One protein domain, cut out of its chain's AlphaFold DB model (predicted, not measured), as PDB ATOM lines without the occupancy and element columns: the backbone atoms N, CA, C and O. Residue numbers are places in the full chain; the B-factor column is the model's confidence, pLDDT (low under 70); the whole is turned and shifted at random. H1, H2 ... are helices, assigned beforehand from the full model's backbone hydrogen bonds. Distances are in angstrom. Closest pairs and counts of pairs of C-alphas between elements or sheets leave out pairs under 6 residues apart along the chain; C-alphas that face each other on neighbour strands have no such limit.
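This is residues 217 to 294 and 315 to 344 of the 447 residues of the protein "uncharacterized protein LOC117647899" of Thrips palmi (UniProt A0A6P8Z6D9). The hairpin of H1 and H2, with H4 and H6, gathers near the first part of the long helix H3, whose residues 284 to 294 stick out as an arm. The printed part has 108 residues, 76 of them in six named helices, H1 to H6 in order along the chain, with no named strand; its class is all helix, and it is only just compact, close to loose, with a radius of gyration of the C-alphas of 15.4 A and spans of 50 by 31 by 30 A.

After residues 217 to 233, H1 (234 to 250) touches H2 (258 to 267) with residues 237 to 244 alone, opposite ways at a shallow tilt of 27 degrees; the closest C-alphas, of Lys 240 and Glu 264, are 7.0 A apart. H3 (269 to 294) touches no helix. H1 only just touches H4 (317 to 323), closest C-alphas Glu 245 and Arg 323, 6.9 A. H5 (325 to 328) and H6 (330 to 341) touch only at the corner. Every O i to N i+4 pair is within hydrogen-bond range in H1, H2, H3, H4 and H6; H5 is too short.

H1, 24.3 A, begins at C-alpha 234 (-30.745, 3.837, 147.416). H3 is 37.5 A long. H6 ends at C-alpha 341 (-14.356, -11.328, 158.414).

Residues 295 to 314 are cut out, a gap of 23.0 A between C-alphas 294 and 315. Residues 217 to 227, 253 to 254, 293 to 294 and 315 have pLDDT under 70.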
ATOM      1  N   ALA A 217     -10.618 -16.974 149.006       44.81
ATOM      2  CA  ALA A 217     -10.541 -17.526 150.361       44.81
ATOM      3  C   ALA A 217     -10.833 -16.502 151.473       44.81
ATOM      4  O   ALA A 217     -11.295 -16.892 152.535       44.81
ATOM      5  N   TYR A 218     -10.596 -15.212 151.225       54.72
ATOM      6  CA  TYR A 218     -10.845 -14.152 152.209       54.72
ATOM      7  C   TYR A 218     -12.171 -13.407 151.997       54.72
ATOM      8  O   TYR A 218     -12.445 -12.460 152.715       54.72
ATOM      9  N   GLY A 219     -12.975 -13.753 150.984       55.03
ATOM     10  CA  GLY A 219     -14.231 -13.043 150.690       55.03
ATOM     11  C   GLY A 219     -14.076 -11.598 150.169       55.03
ATOM     12  O   GLY A 219     -14.943 -11.133 149.437       55.03
ATOM     13  N   CYS A 220     -12.943 -10.921 150.397       61.66
ATOM     14  CA  CYS A 220     -12.730  -9.483 150.149       61.66
ATOM     15  C   CYS A 220     -12.841  -8.989 148.693       61.66
ATOM     16  O   CYS A 220     -12.690  -7.799 148.462       61.66
ATOM     17  N   LEU A 221     -13.014  -9.852 147.691       55.62
ATOM     18  CA  LEU A 221     -13.228  -9.433 146.289       55.62
ATOM     19  C   LEU A 221     -14.554  -9.934 145.710       55.62
ATOM     20  O   LEU A 221     -14.890  -9.610 144.578       55.62
ATOM     21  N   ARG A 222     -15.270 -10.791 146.442       59.06
ATOM     22  CA  ARG A 222     -16.541 -11.390 146.002       59.06
ATOM     23  C   ARG A 222     -17.687 -11.111 146.960       59.06
ATOM     24  O   ARG A 222     -18.812 -11.485 146.652       59.06
ATOM     25  N   TRP A 223     -17.404 -10.474 148.092       65.44
ATOM     26  CA  TRP A 223     -18.430 -10.019 149.006       65.44
ATOM     27  C   TRP A 223     -19.267  -8.952 148.303       65.44
ATOM     28  O   TRP A 223     -18.754  -7.889 147.947       65.44
ATOM     29  N   ARG A 224     -20.530  -9.277 148.050       63.72
ATOM     30  CA  ARG A 224     -21.542  -8.389 147.491       63.72
ATOM     31  C   ARG A 224     -22.796  -8.632 148.313       63.72
ATOM     32  O   ARG A 224     -23.335  -9.734 148.264       63.72
ATOM     33  N   VAL A 225     -23.227  -7.626 149.060       65.12
ATOM     34  CA  VAL A 225     -24.589  -7.613 149.587       65.12
ATOM     35  C   VAL A 225     -25.519  -7.338 148.417       65.12
ATOM     36  O   VAL A 225     -25.282  -6.423 147.628       65.12
ATOM     37  N   VAL A 226     -26.475  -8.244 148.231       60.25
ATOM     38  CA  VAL A 226     -27.438  -8.212 147.125       60.25
ATOM     39  C   VAL A 226     -28.703  -7.460 147.542       60.25
ATOM     40  O   VAL A 226     -29.350  -6.868 146.686       60.25
ATOM     41  N   ASP A 227     -28.985  -7.408 148.845       68.50
ATOM     42  CA  ASP A 227     -30.214  -6.851 149.401       68.50
ATOM     43  C   ASP A 227     -29.932  -5.568 150.191       68.50
ATOM     44  O   ASP A 227     -28.975  -5.495 150.963       68.50
ATOM     45  N   LEU A 228     -30.766  -4.546 150.000       76.19
ATOM     46  CA  LEU A 228     -30.715  -3.312 150.788       76.19
ATOM     47  C   LEU A 228     -31.082  -3.604 152.258       76.19
ATOM     48  O   LEU A 228     -31.853  -4.536 152.519       76.19
ATOM     49  N   PRO A 229     -30.567  -2.827 153.230       79.81
ATOM     50  CA  PRO A 229     -31.033  -2.900 154.611       79.81
ATOM     51  C   PRO A 229     -32.557  -2.722 154.694       79.81
ATOM     52  O   PRO A 229     -33.166  -2.025 153.879       79.81
ATOM     53  N   ALA A 230     -33.194  -3.379 155.664       74.88
ATOM     54  CA  ALA A 230     -34.651  -3.414 155.758       74.88
ATOM     55  C   ALA A 230     -35.251  -2.002 155.900       74.88
ATOM     56  O   ALA A 230     -34.955  -1.299 156.862       74.88
ATOM     57  N   GLY A 231     -36.126  -1.621 154.963       76.44
ATOM     58  CA  GLY A 231     -36.808  -0.319 154.960       76.44
ATOM     59  C   GLY A 231     -36.031   0.825 154.300       76.44
ATOM     60  O   GLY A 231     -36.562   1.928 154.237       76.44
ATOM     61  N   GLU A 232     -34.827   0.572 153.782       82.12
ATOM     62  CA  GLU A 232     -33.980   1.581 153.139       82.12
ATOM     63  C   GLU A 232     -34.075   1.529 151.605       82.12
ATOM     64  O   GLU A 232     -34.249   0.464 151.003       82.12
ATOM     65  N   THR A 233     -33.920   2.685 150.962       86.19
ATOM     66  CA  THR A 233     -33.797   2.834 149.505       86.19
ATOM     67  C   THR A 233     -32.386   3.295 149.139       86.19
ATOM     68  O   THR A 233     -31.587   3.665 149.997       86.19
ATOM     69  N   GLU A 234     -32.036   3.280 147.850       84.06
ATOM     70  CA  GLU A 234     -30.745   3.837 147.416       84.06
ATOM     71  C   GLU A 234     -30.616   5.332 147.758       84.06
ATOM     72  O   GLU A 234     -29.524   5.778 148.104       84.06
ATOM     73  N   GLU A 235     -31.725   6.077 147.719       86.56
ATOM     74  CA  GLU A 235     -31.770   7.504 148.055       86.56
ATOM     75  C   GLU A 235     -31.524   7.737 149.549       86.56
ATOM     76  O   GLU A 235     -30.650   8.528 149.897       86.56
ATOM     77  N   THR A 236     -32.206   7.002 150.434       89.06
ATOM     78  CA  THR A 236     -32.026   7.168 151.888       89.06
ATOM     79  C   THR A 236     -30.621   6.776 152.340       89.06
ATOM     80  O   THR A 236     -30.046   7.408 153.226       89.06
ATOM     81  N   LEU A 237     -30.012   5.772 151.704       89.00
ATOM     82  CA  LEU A 237     -28.622   5.412 151.976       89.00
ATOM     83  C   LEU A 237     -27.633   6.473 151.472       89.00
ATOM     84  O   LEU A 237     -26.641   6.743 152.146       89.00
ATOM     85  N   GLU A 238     -27.880   7.099 150.318       90.75
ATOM     86  CA  GLU A 238     -27.029   8.202 149.850       90.75
ATOM     87  C   GLU A 238     -27.160   9.432 150.764       90.75
ATOM     88  O   GLU A 238     -26.152  10.061 151.082       90.75
ATOM     89  N   GLU A 239     -28.358   9.727 151.279       92.06
ATOM     90  CA  GLU A 239     -28.562  10.760 152.305       92.06
ATOM     91  C   GLU A 239     -27.762  10.462 153.580       92.06
ATOM     92  O   GLU A 239     -27.065  11.341 154.092       92.06
ATOM     93  N   LYS A 240     -27.789   9.213 154.061       93.31
ATOM     94  CA  LYS A 240     -26.992   8.765 155.215       93.31
ATOM     95  C   LYS A 240     -25.496   8.877 154.966       93.31
ATOM     96  O   LYS A 240     -24.755   9.330 155.837       93.31
ATOM     97  N   ARG A 241     -25.040   8.528 153.762       94.12
ATOM     98  CA  ARG A 241     -23.640   8.696 153.358       94.12
ATOM     99  C   ARG A 241     -23.223  10.166 153.406       94.12
ATOM    100  O   ARG A 241     -22.187  10.472 153.990       94.12
ATOM    101  N   ILE A 242     -24.027  11.063 152.832       93.12
ATOM    102  CA  ILE A 242     -23.780  12.514 152.852       93.12
ATOM    103  C   ILE A 242     -23.791  13.042 154.293       93.12
ATOM    104  O   ILE A 242     -22.938  13.844 154.666       93.12
ATOM    105  N   ALA A 243     -24.719  12.579 155.132       93.12
ATOM    106  CA  ALA A 243     -24.765  12.949 156.544       93.12
ATOM    107  C   ALA A 243     -23.492  12.517 157.289       93.12
ATOM    108  O   ALA A 243     -22.954  13.292 158.078       93.12
ATOM    109  N   LEU A 244     -22.983  11.313 157.011       93.19
ATOM    110  CA  LEU A 244     -21.745  10.794 157.589       93.19
ATOM    111  C   LEU A 244     -20.512  11.594 157.126       93.19
ATOM    112  O   LEU A 244     -19.636  11.894 157.935       93.19
ATOM    113  N   GLU A 245     -20.458  11.975 155.848       92.50
ATOM    114  CA  GLU A 245     -19.418  12.847 155.278       92.50
ATOM    115  C   GLU A 245     -19.421  14.227 155.957       92.50
ATOM    116  O   GLU A 245     -18.414  14.640 156.530       92.50
ATOM    117  N   ASN A 246     -20.583  14.881 156.034       92.19
ATOM    118  CA  ASN A 246     -20.734  16.163 156.729       92.19
ATOM    119  C   ASN A 246     -20.403  16.059 158.228       92.19
ATOM    120  O   ASN A 246     -19.852  16.990 158.824       92.19
ATOM    121  N   TYR A 247     -20.741  14.935 158.868       93.06
ATOM    122  CA  TYR A 247     -20.421  14.688 160.274       93.06
ATOM    123  C   TYR A 247     -18.905  14.605 160.491       93.06
ATOM    124  O   TYR A 247     -18.391  15.179 161.453       93.06
ATOM    125  N   PHE A 248     -18.184  13.964 159.566       90.44
ATOM    126  CA  PHE A 248     -16.724  13.900 159.585       90.44
ATOM    127  C   PHE A 248     -16.083  15.292 159.484       90.44
ATOM    128  O   PHE A 248     -15.177  15.595 160.253       90.44
ATOM    129  N   GLU A 249     -16.569  16.148 158.579       87.56
ATOM    130  CA  GLU A 249     -16.020  17.499 158.374       87.56
ATOM    131  C   GLU A 249     -16.326  18.466 159.526       87.56
ATOM    132  O   GLU A 249     -15.500  19.305 159.891       87.56
ATOM    133  N   SER A 250     -17.522  18.363 160.109       86.56
ATOM    134  CA  SER A 250     -17.995  19.284 161.152       86.56
ATOM    135  C   SER A 250     -17.433  18.988 162.547       86.56
ATOM    136  O   SER A 250     -17.421  19.880 163.400       86.56
ATOM    137  N   HIS A 251     -16.950  17.769 162.798       84.19
ATOM    138  CA  HIS A 251     -16.479  17.338 164.115       84.19
ATOM    139  C   HIS A 251     -14.966  17.107 164.126       84.19
ATOM    140  O   HIS A 251     -14.405  16.439 163.261       84.19
ATOM    141  N   ARG A 252     -14.286  17.599 165.170       72.69
ATOM    142  CA  ARG A 252     -12.879  17.240 165.422       72.69
ATOM    143  C   ARG A 252     -12.787  15.760 165.814       72.69
ATOM    144  O   ARG A 252     -13.680  15.268 166.494       72.69
ATOM    145  N   GLN A 253     -11.680  15.095 165.471       69.25
ATOM    146  CA  GLN A 253     -11.463  13.641 165.638       69.25
ATOM    147  C   GLN A 253     -11.849  13.072 167.023       69.25
ATOM    148  O   GLN A 253     -12.301  11.937 167.119       69.25
ATOM    149  N   ASN A 254     -11.732  13.865 168.093       66.25
ATOM    150  CA  ASN A 254     -12.031  13.437 169.467       66.25
ATOM    151  C   ASN A 254     -13.490  13.681 169.910       66.25
ATOM    152  O   ASN A 254     -13.830  13.388 171.052       66.25
ATOM    153  N   ALA A 255     -14.335  14.246 169.047       82.81
ATOM    154  CA  ALA A 255     -15.736  14.575 169.330       82.81
ATOM    155  C   ALA A 255     -16.732  13.669 168.581       82.81
ATOM    156  O   ALA A 255     -17.922  13.972 168.525       82.81
ATOM    157  N   TRP A 256     -16.249  12.585 167.975       90.25
ATOM    158  CA  TRP A 256     -17.059  11.651 167.201       90.25
ATOM    159  C   TRP A 256     -17.830  10.671 168.092       90.25
ATOM    160  O   TRP A 256     -17.239   9.980 168.923       90.25
ATOM    161  N   ASP A 257     -19.142  10.560 167.875       91.56
ATOM    162  CA  ASP A 257     -19.970   9.515 168.480       91.56
ATOM    163  C   ASP A 257     -19.859   8.209 167.681       91.56
ATOM    164  O   ASP A 257     -20.528   8.003 166.664       91.56
ATOM    165  N   TRP A 258     -19.011   7.301 168.166       90.44
ATOM    166  CA  TRP A 258     -18.806   5.994 167.545       90.44
ATOM    167  C   TRP A 258     -20.047   5.103 167.564       90.44
ATOM    168  O   TRP A 258     -20.162   4.237 166.705       90.44
ATOM    169  N   THR A 259     -20.996   5.304 168.479       91.81
ATOM    170  CA  THR A 259     -22.236   4.513 168.488       91.81
ATOM    171  C   THR A 259     -23.070   4.844 167.256       91.81
ATOM    172  O   THR A 259     -23.491   3.944 166.526       91.81
ATOM    173  N   TYR A 260     -23.239   6.141 166.991       92.88
ATOM    174  CA  TYR A 260     -23.902   6.646 165.793       92.88
ATOM    175  C   TYR A 260     -23.147   6.247 164.519       92.88
ATOM    176  O   TYR A 260     -23.727   5.623 163.631       92.88
ATOM    177  N   ILE A 261     -21.836   6.524 164.456       93.25
ATOM    178  CA  ILE A 261     -21.010   6.213 163.278       93.25
ATOM    179  C   ILE A 261     -21.064   4.722 162.955       93.25
ATOM    180  O   ILE A 261     -21.217   4.361 161.790       93.25
ATOM    181  N   ASN A 262     -20.954   3.852 163.961       91.94
ATOM    182  CA  ASN A 262     -20.985   2.410 163.742       91.94
ATOM    183  C   ASN A 262     -22.345   1.954 163.207       91.94
ATOM    184  O   ASN A 262     -22.384   1.129 162.298       91.94
ATOM    185  N   GLY A 263     -23.445   2.513 163.720       91.81
ATOM    186  CA  GLY A 263     -24.790   2.225 163.225       91.81
ATOM    187  C   GLY A 263     -24.966   2.589 161.749       91.81
ATOM    188  O   GLY A 263     -25.417   1.760 160.959       91.81
ATOM    189  N   GLU A 264     -24.555   3.795 161.361       92.56
ATOM    190  CA  GLU A 264     -24.652   4.267 159.973       92.56
ATOM    191  C   GLU A 264     -23.695   3.509 159.039       92.56
ATOM    192  O   GLU A 264     -24.075   3.059 157.955       92.56
ATOM    193  N   MET A 265     -22.453   3.284 159.473       91.75
ATOM    194  CA  MET A 265     -21.466   2.521 158.707       91.75
ATOM    195  C   MET A 265     -21.878   1.061 158.500       91.75
ATOM    196  O   MET A 265     -21.536   0.495 157.462       91.75
ATOM    197  N   ASP A 266     -22.599   0.450 159.444       89.62
ATOM    198  CA  ASP A 266     -23.111  -0.916 159.301       89.62
ATOM    199  C   ASP A 266     -24.201  -1.002 158.227       89.62
ATOM    200  O   ASP A 266     -24.172  -1.890 157.372       89.62
ATOM    201  N   GLN A 267     -25.118  -0.033 158.208       89.50
ATOM    202  CA  GLN A 267     -26.165   0.054 157.188       89.50
ATOM    203  C   GLN A 267     -25.575   0.326 155.798       89.50
ATOM    204  O   GLN A 267     -25.981  -0.283 154.806       89.50
ATOM    205  N   LEU A 268     -24.550   1.179 155.729       91.69
ATOM    206  CA  LEU A 268     -23.852   1.532 154.492       91.69
ATOM    207  C   LEU A 268     -22.796   0.501 154.063       91.69
ATOM    208  O   LEU A 268     -22.180   0.651 153.003       91.69
ATOM    209  N   PHE A 269     -22.586  -0.568 154.837       89.81
ATOM    210  CA  PHE A 269     -21.527  -1.547 154.590       89.81
ATOM    211  C   PHE A 269     -21.616  -2.165 153.185       89.81
ATOM    212  O   PHE A 269     -20.603  -2.341 152.500       89.81
ATOM    213  N   GLY A 270     -22.838  -2.427 152.705       86.81
ATOM    214  CA  GLY A 270     -23.103  -2.893 151.342       86.81
ATOM    215  C   GLY A 270     -22.532  -1.964 150.264       86.81
ATOM    216  O   GLY A 270     -21.790  -2.413 149.383       86.81
ATOM    217  N   GLN A 271     -22.826  -0.665 150.373       88.00
ATOM    218  CA  GLN A 271     -22.377   0.366 149.434       88.00
ATOM    219  C   GLN A 271     -20.861   0.585 149.503       88.00
ATOM    220  O   GLN A 271     -20.198   0.593 148.462       88.00
ATOM    221  N   GLN A 272     -20.295   0.656 150.715       89.38
ATOM    222  CA  GLN A 272     -18.845   0.746 150.933       89.38
ATOM    223  C   GLN A 272     -18.116  -0.376 150.182       89.38
ATOM    224  O   GLN A 272     -17.182  -0.143 149.413       89.38
ATOM    225  N   ARG A 273     -18.568  -1.625 150.360       88.19
ATOM    226  CA  ARG A 273     -17.957  -2.799 149.722       88.19
ATOM    227  C   ARG A 273     -18.135  -2.816 148.213       88.19
ATOM    228  O   ARG A 273     -17.202  -3.219 147.517       88.19
ATOM    229  N   ALA A 274     -19.302  -2.423 147.710       84.19
ATOM    230  CA  ALA A 274     -19.550  -2.343 146.276       84.19
ATOM    231  C   ALA A 274     -18.554  -1.388 145.603       84.19
ATOM    232  O   ALA A 274     -17.921  -1.763 144.614       84.19
ATOM    233  N   GLU A 275     -18.341  -0.215 146.199       86.44
ATOM    234  CA  GLU A 275     -17.423   0.795 145.683       86.44
ATOM    235  C   GLU A 275     -15.954   0.352 145.796       86.44
ATOM    236  O   GLU A 275     -15.229   0.372 144.800       86.44
ATOM    237  N   ILE A 276     -15.525  -0.172 146.954       86.19
ATOM    238  CA  ILE A 276     -14.172  -0.739 147.137       86.19
ATOM    239  C   ILE A 276     -13.882  -1.823 146.091       86.19
ATOM    240  O   ILE A 276     -12.811  -1.857 145.476       86.19
ATOM    241  N   ASN A 277     -14.835  -2.736 145.878       84.19
ATOM    242  CA  ASN A 277     -14.676  -3.819 144.914       84.19
ATOM    243  C   ASN A 277     -14.604  -3.283 143.478       84.19
ATOM    244  O   ASN A 277     -13.759  -3.749 142.709       84.19
ATOM    245  N   ARG A 278     -15.440  -2.296 143.122       82.50
ATOM    246  CA  ARG A 278     -15.425  -1.636 141.807       82.50
ATOM    247  C   ARG A 278     -14.046  -1.045 141.515       82.50
ATOM    248  O   ARG A 278     -13.456  -1.361 140.478       82.50
ATOM    249  N   GLN A 279     -13.485  -0.296 142.466       79.69
ATOM    250  CA  GLN A 279     -12.141   0.276 142.341       79.69
ATOM    251  C   GLN A 279     -11.068  -0.805 142.164       79.69
ATOM    252  O   GLN A 279     -10.240  -0.744 141.249       79.69
ATOM    253  N   ALA A 280     -11.102  -1.855 142.990       80.12
ATOM    254  CA  ALA A 280     -10.148  -2.959 142.895       80.12
ATOM    255  C   ALA A 280     -10.218  -3.682 141.533       80.12
ATOM    256  O   ALA A 280      -9.187  -4.083 140.971       80.12
ATOM    257  N   GLU A 281     -11.420  -3.847 140.975       79.56
ATOM    258  CA  GLU A 281     -11.625  -4.429 139.650       79.56
ATOM    259  C   GLU A 281     -11.076  -3.547 138.525       79.56
ATOM    260  O   GLU A 281     -10.436  -4.065 137.603       79.56
ATOM    261  N   GLU A 282     -11.297  -2.236 138.591       80.31
ATOM    262  CA  GLU A 282     -10.789  -1.259 137.622       80.31
ATOM    263  C   GLU A 282      -9.263  -1.205 137.618       80.31
ATOM    264  O   GLU A 282      -8.644  -1.354 136.556       80.31
ATOM    265  N   ILE A 283      -8.641  -1.147 138.798       76.81
ATOM    266  CA  ILE A 283      -7.184  -1.230 138.957       76.81
ATOM    267  C   ILE A 283      -6.659  -2.532 138.340       76.81
ATOM    268  O   ILE A 283      -5.680  -2.535 137.583       76.81
ATOM    269  N   LEU A 284      -7.318  -3.665 138.602       78.25
ATOM    270  CA  LEU A 284      -6.905  -4.952 138.047       78.25
ATOM    271  C   LEU A 284      -7.047  -4.997 136.515       78.25
ATOM    272  O   LEU A 284      -6.204  -5.600 135.838       78.25
ATOM    273  N   LYS A 285      -8.102  -4.391 135.955       80.38
ATOM    274  CA  LYS A 285      -8.304  -4.256 134.503       80.38
ATOM    275  C   LYS A 285      -7.199  -3.391 133.886       80.38
ATOM    276  O   LYS A 285      -6.559  -3.850 132.934       80.38
ATOM    277  N   ALA A 286      -6.889  -2.235 134.475       76.00
ATOM    278  CA  ALA A 286      -5.821  -1.338 134.028       76.00
ATOM    279  C   ALA A 286      -4.440  -2.023 134.060       76.00
ATOM    280  O   ALA A 286      -3.721  -2.049 133.058       76.00
ATOM    281  N   GLN A 287      -4.100  -2.708 135.157       76.06
ATOM    282  CA  GLN A 287      -2.847  -3.466 135.272       76.06
ATOM    283  C   GLN A 287      -2.729  -4.581 134.220       76.06
ATOM    284  O   GLN A 287      -1.647  -4.827 133.675       76.06
ATOM    285  N   LYS A 288      -3.830  -5.283 133.916       78.81
ATOM    286  CA  LYS A 288      -3.858  -6.305 132.856       78.81
ATOM    287  C   LYS A 288      -3.668  -5.685 131.471       78.81
ATOM    288  O   LYS A 288      -2.944  -6.271 130.664       78.81
ATOM    289  N   ALA A 289      -4.281  -4.533 131.196       76.69
ATOM    290  CA  ALA A 289      -4.116  -3.806 129.939       76.69
ATOM    291  C   ALA A 289      -2.657  -3.364 129.736       76.69
ATOM    292  O   ALA A 289      -2.064  -3.681 128.704       76.69
ATOM    293  N   LEU A 290      -2.029  -2.782 130.763       73.50
ATOM    294  CA  LEU A 290      -0.609  -2.406 130.744       73.50
ATOM    295  C   LEU A 290       0.311  -3.608 130.477       73.50
ATOM    296  O   LEU A 290       1.221  -3.534 129.651       73.50
ATOM    297  N   ARG A 291       0.048  -4.761 131.111       72.62
ATOM    298  CA  ARG A 291       0.806  -6.003 130.859       72.62
ATOM    299  C   ARG A 291       0.623  -6.528 129.434       72.62
ATOM    300  O   ARG A 291       1.584  -7.020 128.844       72.62
ATOM    301  N   ARG A 292      -0.587  -6.438 128.873       73.00
ATOM    302  CA  ARG A 292      -0.866  -6.829 127.481       73.00
ATOM    303  C   ARG A 292      -0.141  -5.914 126.495       73.00
ATOM    304  O   ARG A 292       0.474  -6.435 125.572       73.00
ATOM    305  N   ASN A 293      -0.134  -4.601 126.728       65.94
ATOM    306  CA  ASN A 293       0.596  -3.647 125.889       65.94
ATOM    307  C   ASN A 293       2.112  -3.854 125.969       65.94
ATOM    308  O   ASN A 293       2.771  -3.881 124.937       65.94
ATOM    309  N   LYS A 294       2.663  -4.139 127.156       67.62
ATOM    310  CA  LYS A 294       4.088  -4.483 127.310       67.62
ATOM    311  C   LYS A 294       4.477  -5.775 126.578       67.62
ATOM    312  O   LYS A 294       5.580  -5.872 126.055       67.62
ATOM    313  N   THR A 315     -10.810   5.556 139.657       63.25
ATOM    314  CA  THR A 315     -11.143   6.139 140.952       63.25
ATOM    315  C   THR A 315     -10.006   5.825 141.929       63.25
ATOM    316  O   THR A 315      -9.594   4.666 142.060       63.25
ATOM    317  N   THR A 316      -9.421   6.863 142.519       75.31
ATOM    318  CA  THR A 316      -8.212   6.747 143.336       75.31
ATOM    319  C   THR A 316      -8.546   6.384 144.780       75.31
ATOM    320  O   THR A 316      -9.684   6.499 145.230       75.31
ATOM    321  N   THR A 317      -7.533   5.976 145.547       78.50
ATOM    322  CA  THR A 317      -7.675   5.826 147.002       78.50
ATOM    323  C   THR A 317      -8.092   7.143 147.671       78.50
ATOM    324  O   THR A 317      -8.744   7.091 148.708       78.50
ATOM    325  N   SER A 318      -7.748   8.299 147.081       80.06
ATOM    326  CA  SER A 318      -8.207   9.613 147.552       80.06
ATOM    327  C   SER A 318      -9.717   9.737 147.396       80.06
ATOM    328  O   SER A 318     -10.402   9.982 148.371       80.06
ATOM    329  N   ASP A 319     -10.251   9.415 146.220       84.94
ATOM    330  CA  ASP A 319     -11.689   9.509 145.954       84.94
ATOM    331  C   ASP A 319     -12.507   8.589 146.887       84.94
ATOM    332  O   ASP A 319     -13.640   8.898 147.256       84.94
ATOM    333  N   LEU A 320     -11.944   7.432 147.278       87.06
ATOM    334  CA  LEU A 320     -12.565   6.558 148.278       87.06
ATOM    335  C   LEU A 320     -12.528   7.187 149.679       87.06
ATOM    336  O   LEU A 320     -13.487   7.031 150.427       87.06
ATOM    337  N   ARG A 321     -11.425   7.858 150.036       88.12
ATOM    338  CA  ARG A 321     -11.272   8.563 151.315       88.12
ATOM    339  C   ARG A 321     -12.256   9.715 151.422       88.12
ATOM    340  O   ARG A 321     -12.892   9.831 152.456       88.12
ATOM    341  N   ASP A 322     -12.415  10.487 150.358       87.81
ATOM    342  CA  ASP A 322     -13.319  11.633 150.345       87.81
ATOM    343  C   ASP A 322     -14.773  11.164 150.525       87.81
ATOM    344  O   ASP A 322     -15.491  11.657 151.386       87.81
ATOM    345  N   ARG A 323     -15.183  10.100 149.817       89.31
ATOM    346  CA  ARG A 323     -16.550   9.552 149.938       89.31
ATOM    347  C   ARG A 323     -16.816   8.761 151.219       89.31
ATOM    348  O   ARG A 323     -17.974   8.647 151.618       89.31
ATOM    349  N   TRP A 324     -15.784   8.150 151.804       93.12
ATOM    350  CA  TRP A 324     -15.879   7.254 152.962       93.12
ATOM    351  C   TRP A 324     -14.776   7.538 153.992       93.12
ATOM    352  O   TRP A 324     -13.951   6.662 154.277       93.12
ATOM    353  N   PRO A 325     -14.748   8.735 154.592       92.38
ATOM    354  CA  PRO A 325     -13.615   9.170 155.405       92.38
ATOM    355  C   PRO A 325     -13.405   8.288 156.643       92.38
ATOM    356  O   PRO A 325     -12.272   7.942 156.983       92.38
ATOM    357  N   PHE A 326     -14.487   7.786 157.246       93.00
ATOM    358  CA  PHE A 326     -14.417   6.873 158.389       93.00
ATOM    359  C   PHE A 326     -13.793   5.502 158.074       93.00
ATOM    360  O   PHE A 326     -13.290   4.856 158.990       93.00
ATOM    361  N   LEU A 327     -13.719   5.061 156.807       92.38
ATOM    362  CA  LEU A 327     -12.951   3.854 156.442       92.38
ATOM    363  C   LEU A 327     -11.436   4.036 156.583       92.38
ATOM    364  O   LEU A 327     -10.697   3.051 156.623       92.38
ATOM    365  N   PHE A 328     -10.973   5.283 156.627       90.38
ATOM    366  CA  PHE A 328      -9.563   5.644 156.738       90.38
ATOM    367  C   PHE A 328      -9.170   6.044 158.164       90.38
ATOM    368  O   PHE A 328      -8.022   6.405 158.400       90.38
ATOM    369  N   VAL A 329     -10.094   5.914 159.118       88.75
ATOM    370  CA  VAL A 329      -9.835   6.044 160.555       88.75
ATOM    371  C   VAL A 329      -9.625   4.646 161.151       88.75
ATOM    372  O   VAL A 329     -10.355   3.727 160.766       88.75
ATOM    373  N   PRO A 330      -8.690   4.446 162.106       87.19
ATOM    374  CA  PRO A 330      -8.417   3.131 162.689       87.19
ATOM    375  C   PRO A 330      -9.665   2.378 163.168       87.19
ATOM    376  O   PRO A 330      -9.884   1.248 162.733       87.19
ATOM    377  N   SER A 331     -10.524   2.996 163.985       88.62
ATOM    378  CA  SER A 331     -11.706   2.312 164.534       88.62
ATOM    379  C   SER A 331     -12.722   1.944 163.449       88.62
ATOM    380  O   SER A 331     -13.257   0.837 163.454       88.62
ATOM    381  N   GLY A 332     -12.932   2.817 162.458       90.12
ATOM    382  CA  GLY A 332     -13.824   2.527 161.334       90.12
ATOM    383  C   GLY A 332     -13.279   1.429 160.415       90.12
ATOM    384  O   GLY A 332     -14.028   0.550 159.985       90.12
ATOM    385  N   MET A 333     -11.963   1.403 160.179       90.56
ATOM    386  CA  MET A 333     -11.296   0.325 159.445       90.56
ATOM    387  C   MET A 333     -11.414  -1.017 160.177       90.56
ATOM    388  O   MET A 333     -11.721  -2.033 159.545       90.56
ATOM    389  N   LEU A 334     -11.180  -1.032 161.492       90.12
ATOM    390  CA  LEU A 334     -11.292  -2.232 162.322       90.12
ATOM    391  C   LEU A 334     -12.726  -2.753 162.353       90.12
ATOM    392  O   LEU A 334     -12.935  -3.939 162.120       90.12
ATOM    393  N   MET A 335     -13.717  -1.880 162.537       89.94
ATOM    394  CA  MET A 335     -15.127  -2.256 162.451       89.94
ATOM    395  C   MET A 335     -15.457  -2.879 161.091       89.94
ATOM    396  O   MET A 335     -16.037  -3.964 161.030       89.94
ATOM    397  N   HIS A 336     -15.062  -2.226 159.994       90.44
ATOM    398  CA  HIS A 336     -15.316  -2.732 158.648       90.44
ATOM    399  C   HIS A 336     -14.651  -4.102 158.428       90.44
ATOM    400  O   HIS A 336     -15.241  -5.001 157.825       90.44
ATOM    401  N   PHE A 337     -13.431  -4.291 158.940       89.12
ATOM    402  CA  PHE A 337     -12.737  -5.576 158.908       89.12
ATOM    403  C   PHE A 337     -13.477  -6.648 159.715       89.12
ATOM    404  O   PHE A 337     -13.677  -7.758 159.210       89.12
ATOM    405  N   THR A 338     -13.906  -6.326 160.936       89.50
ATOM    406  CA  THR A 338     -14.663  -7.229 161.807       89.50
ATOM    407  C   THR A 338     -15.963  -7.642 161.132       89.50
ATOM    408  O   THR A 338     -16.213  -8.834 161.002       89.50
ATOM    409  N   LYS A 339     -16.732  -6.703 160.572       86.62
ATOM    410  CA  LYS A 339     -17.965  -7.015 159.830       86.62
ATOM    411  C   LYS A 339     -17.709  -7.902 158.607       86.62
ATOM    412  O   LYS A 339     -18.508  -8.780 158.296       86.62
ATOM    413  N   LEU A 340     -16.594  -7.688 157.905       86.94
ATOM    414  CA  LEU A 340     -16.240  -8.459 156.711       86.94
ATOM    415  C   LEU A 340     -15.805  -9.894 157.024       86.94
ATOM    416  O   LEU A 340     -16.042 -10.798 156.221       86.94
ATOM    417  N   THR A 341     -15.085 -10.084 158.127       85.69
ATOM    418  CA  THR A 341     -14.356 -11.328 158.414       85.69
ATOM    419  C   THR A 341     -14.882 -12.092 159.620       85.69
ATOM    420  O   THR A 341     -14.464 -13.230 159.817       85.69
ATOM    421  N   ASP A 342     -15.768 -11.477 160.401       85.81
ATOM    422  CA  ASP A 342     -16.212 -11.933 161.721       85.81
ATOM    423  C   ASP A 342     -15.043 -12.132 162.703       85.81
ATOM    424  O   ASP A 342     -15.045 -12.981 163.592       85.81
ATOM    425  N   ILE A 343     -13.962 -11.372 162.496       88.25
ATOM    426  CA  ILE A 343     -12.765 -11.412 163.326       88.25
ATOM    427  C   ILE A 343     -12.579 -10.047 163.970       88.25
ATOM    428  O   ILE A 343     -12.134  -9.109 163.311       88.25
ATOM    429  N   ASN A 344     -12.821  -9.978 165.277       88.94
ATOM    430  CA  ASN A 344     -12.426  -8.834 166.081       88.94
ATOM    431  C   ASN A 344     -10.900  -8.845 166.276       88.94
ATOM    432  O   ASN A 344     -10.352  -9.686 166.994       88.94
TER     433      ASN A 344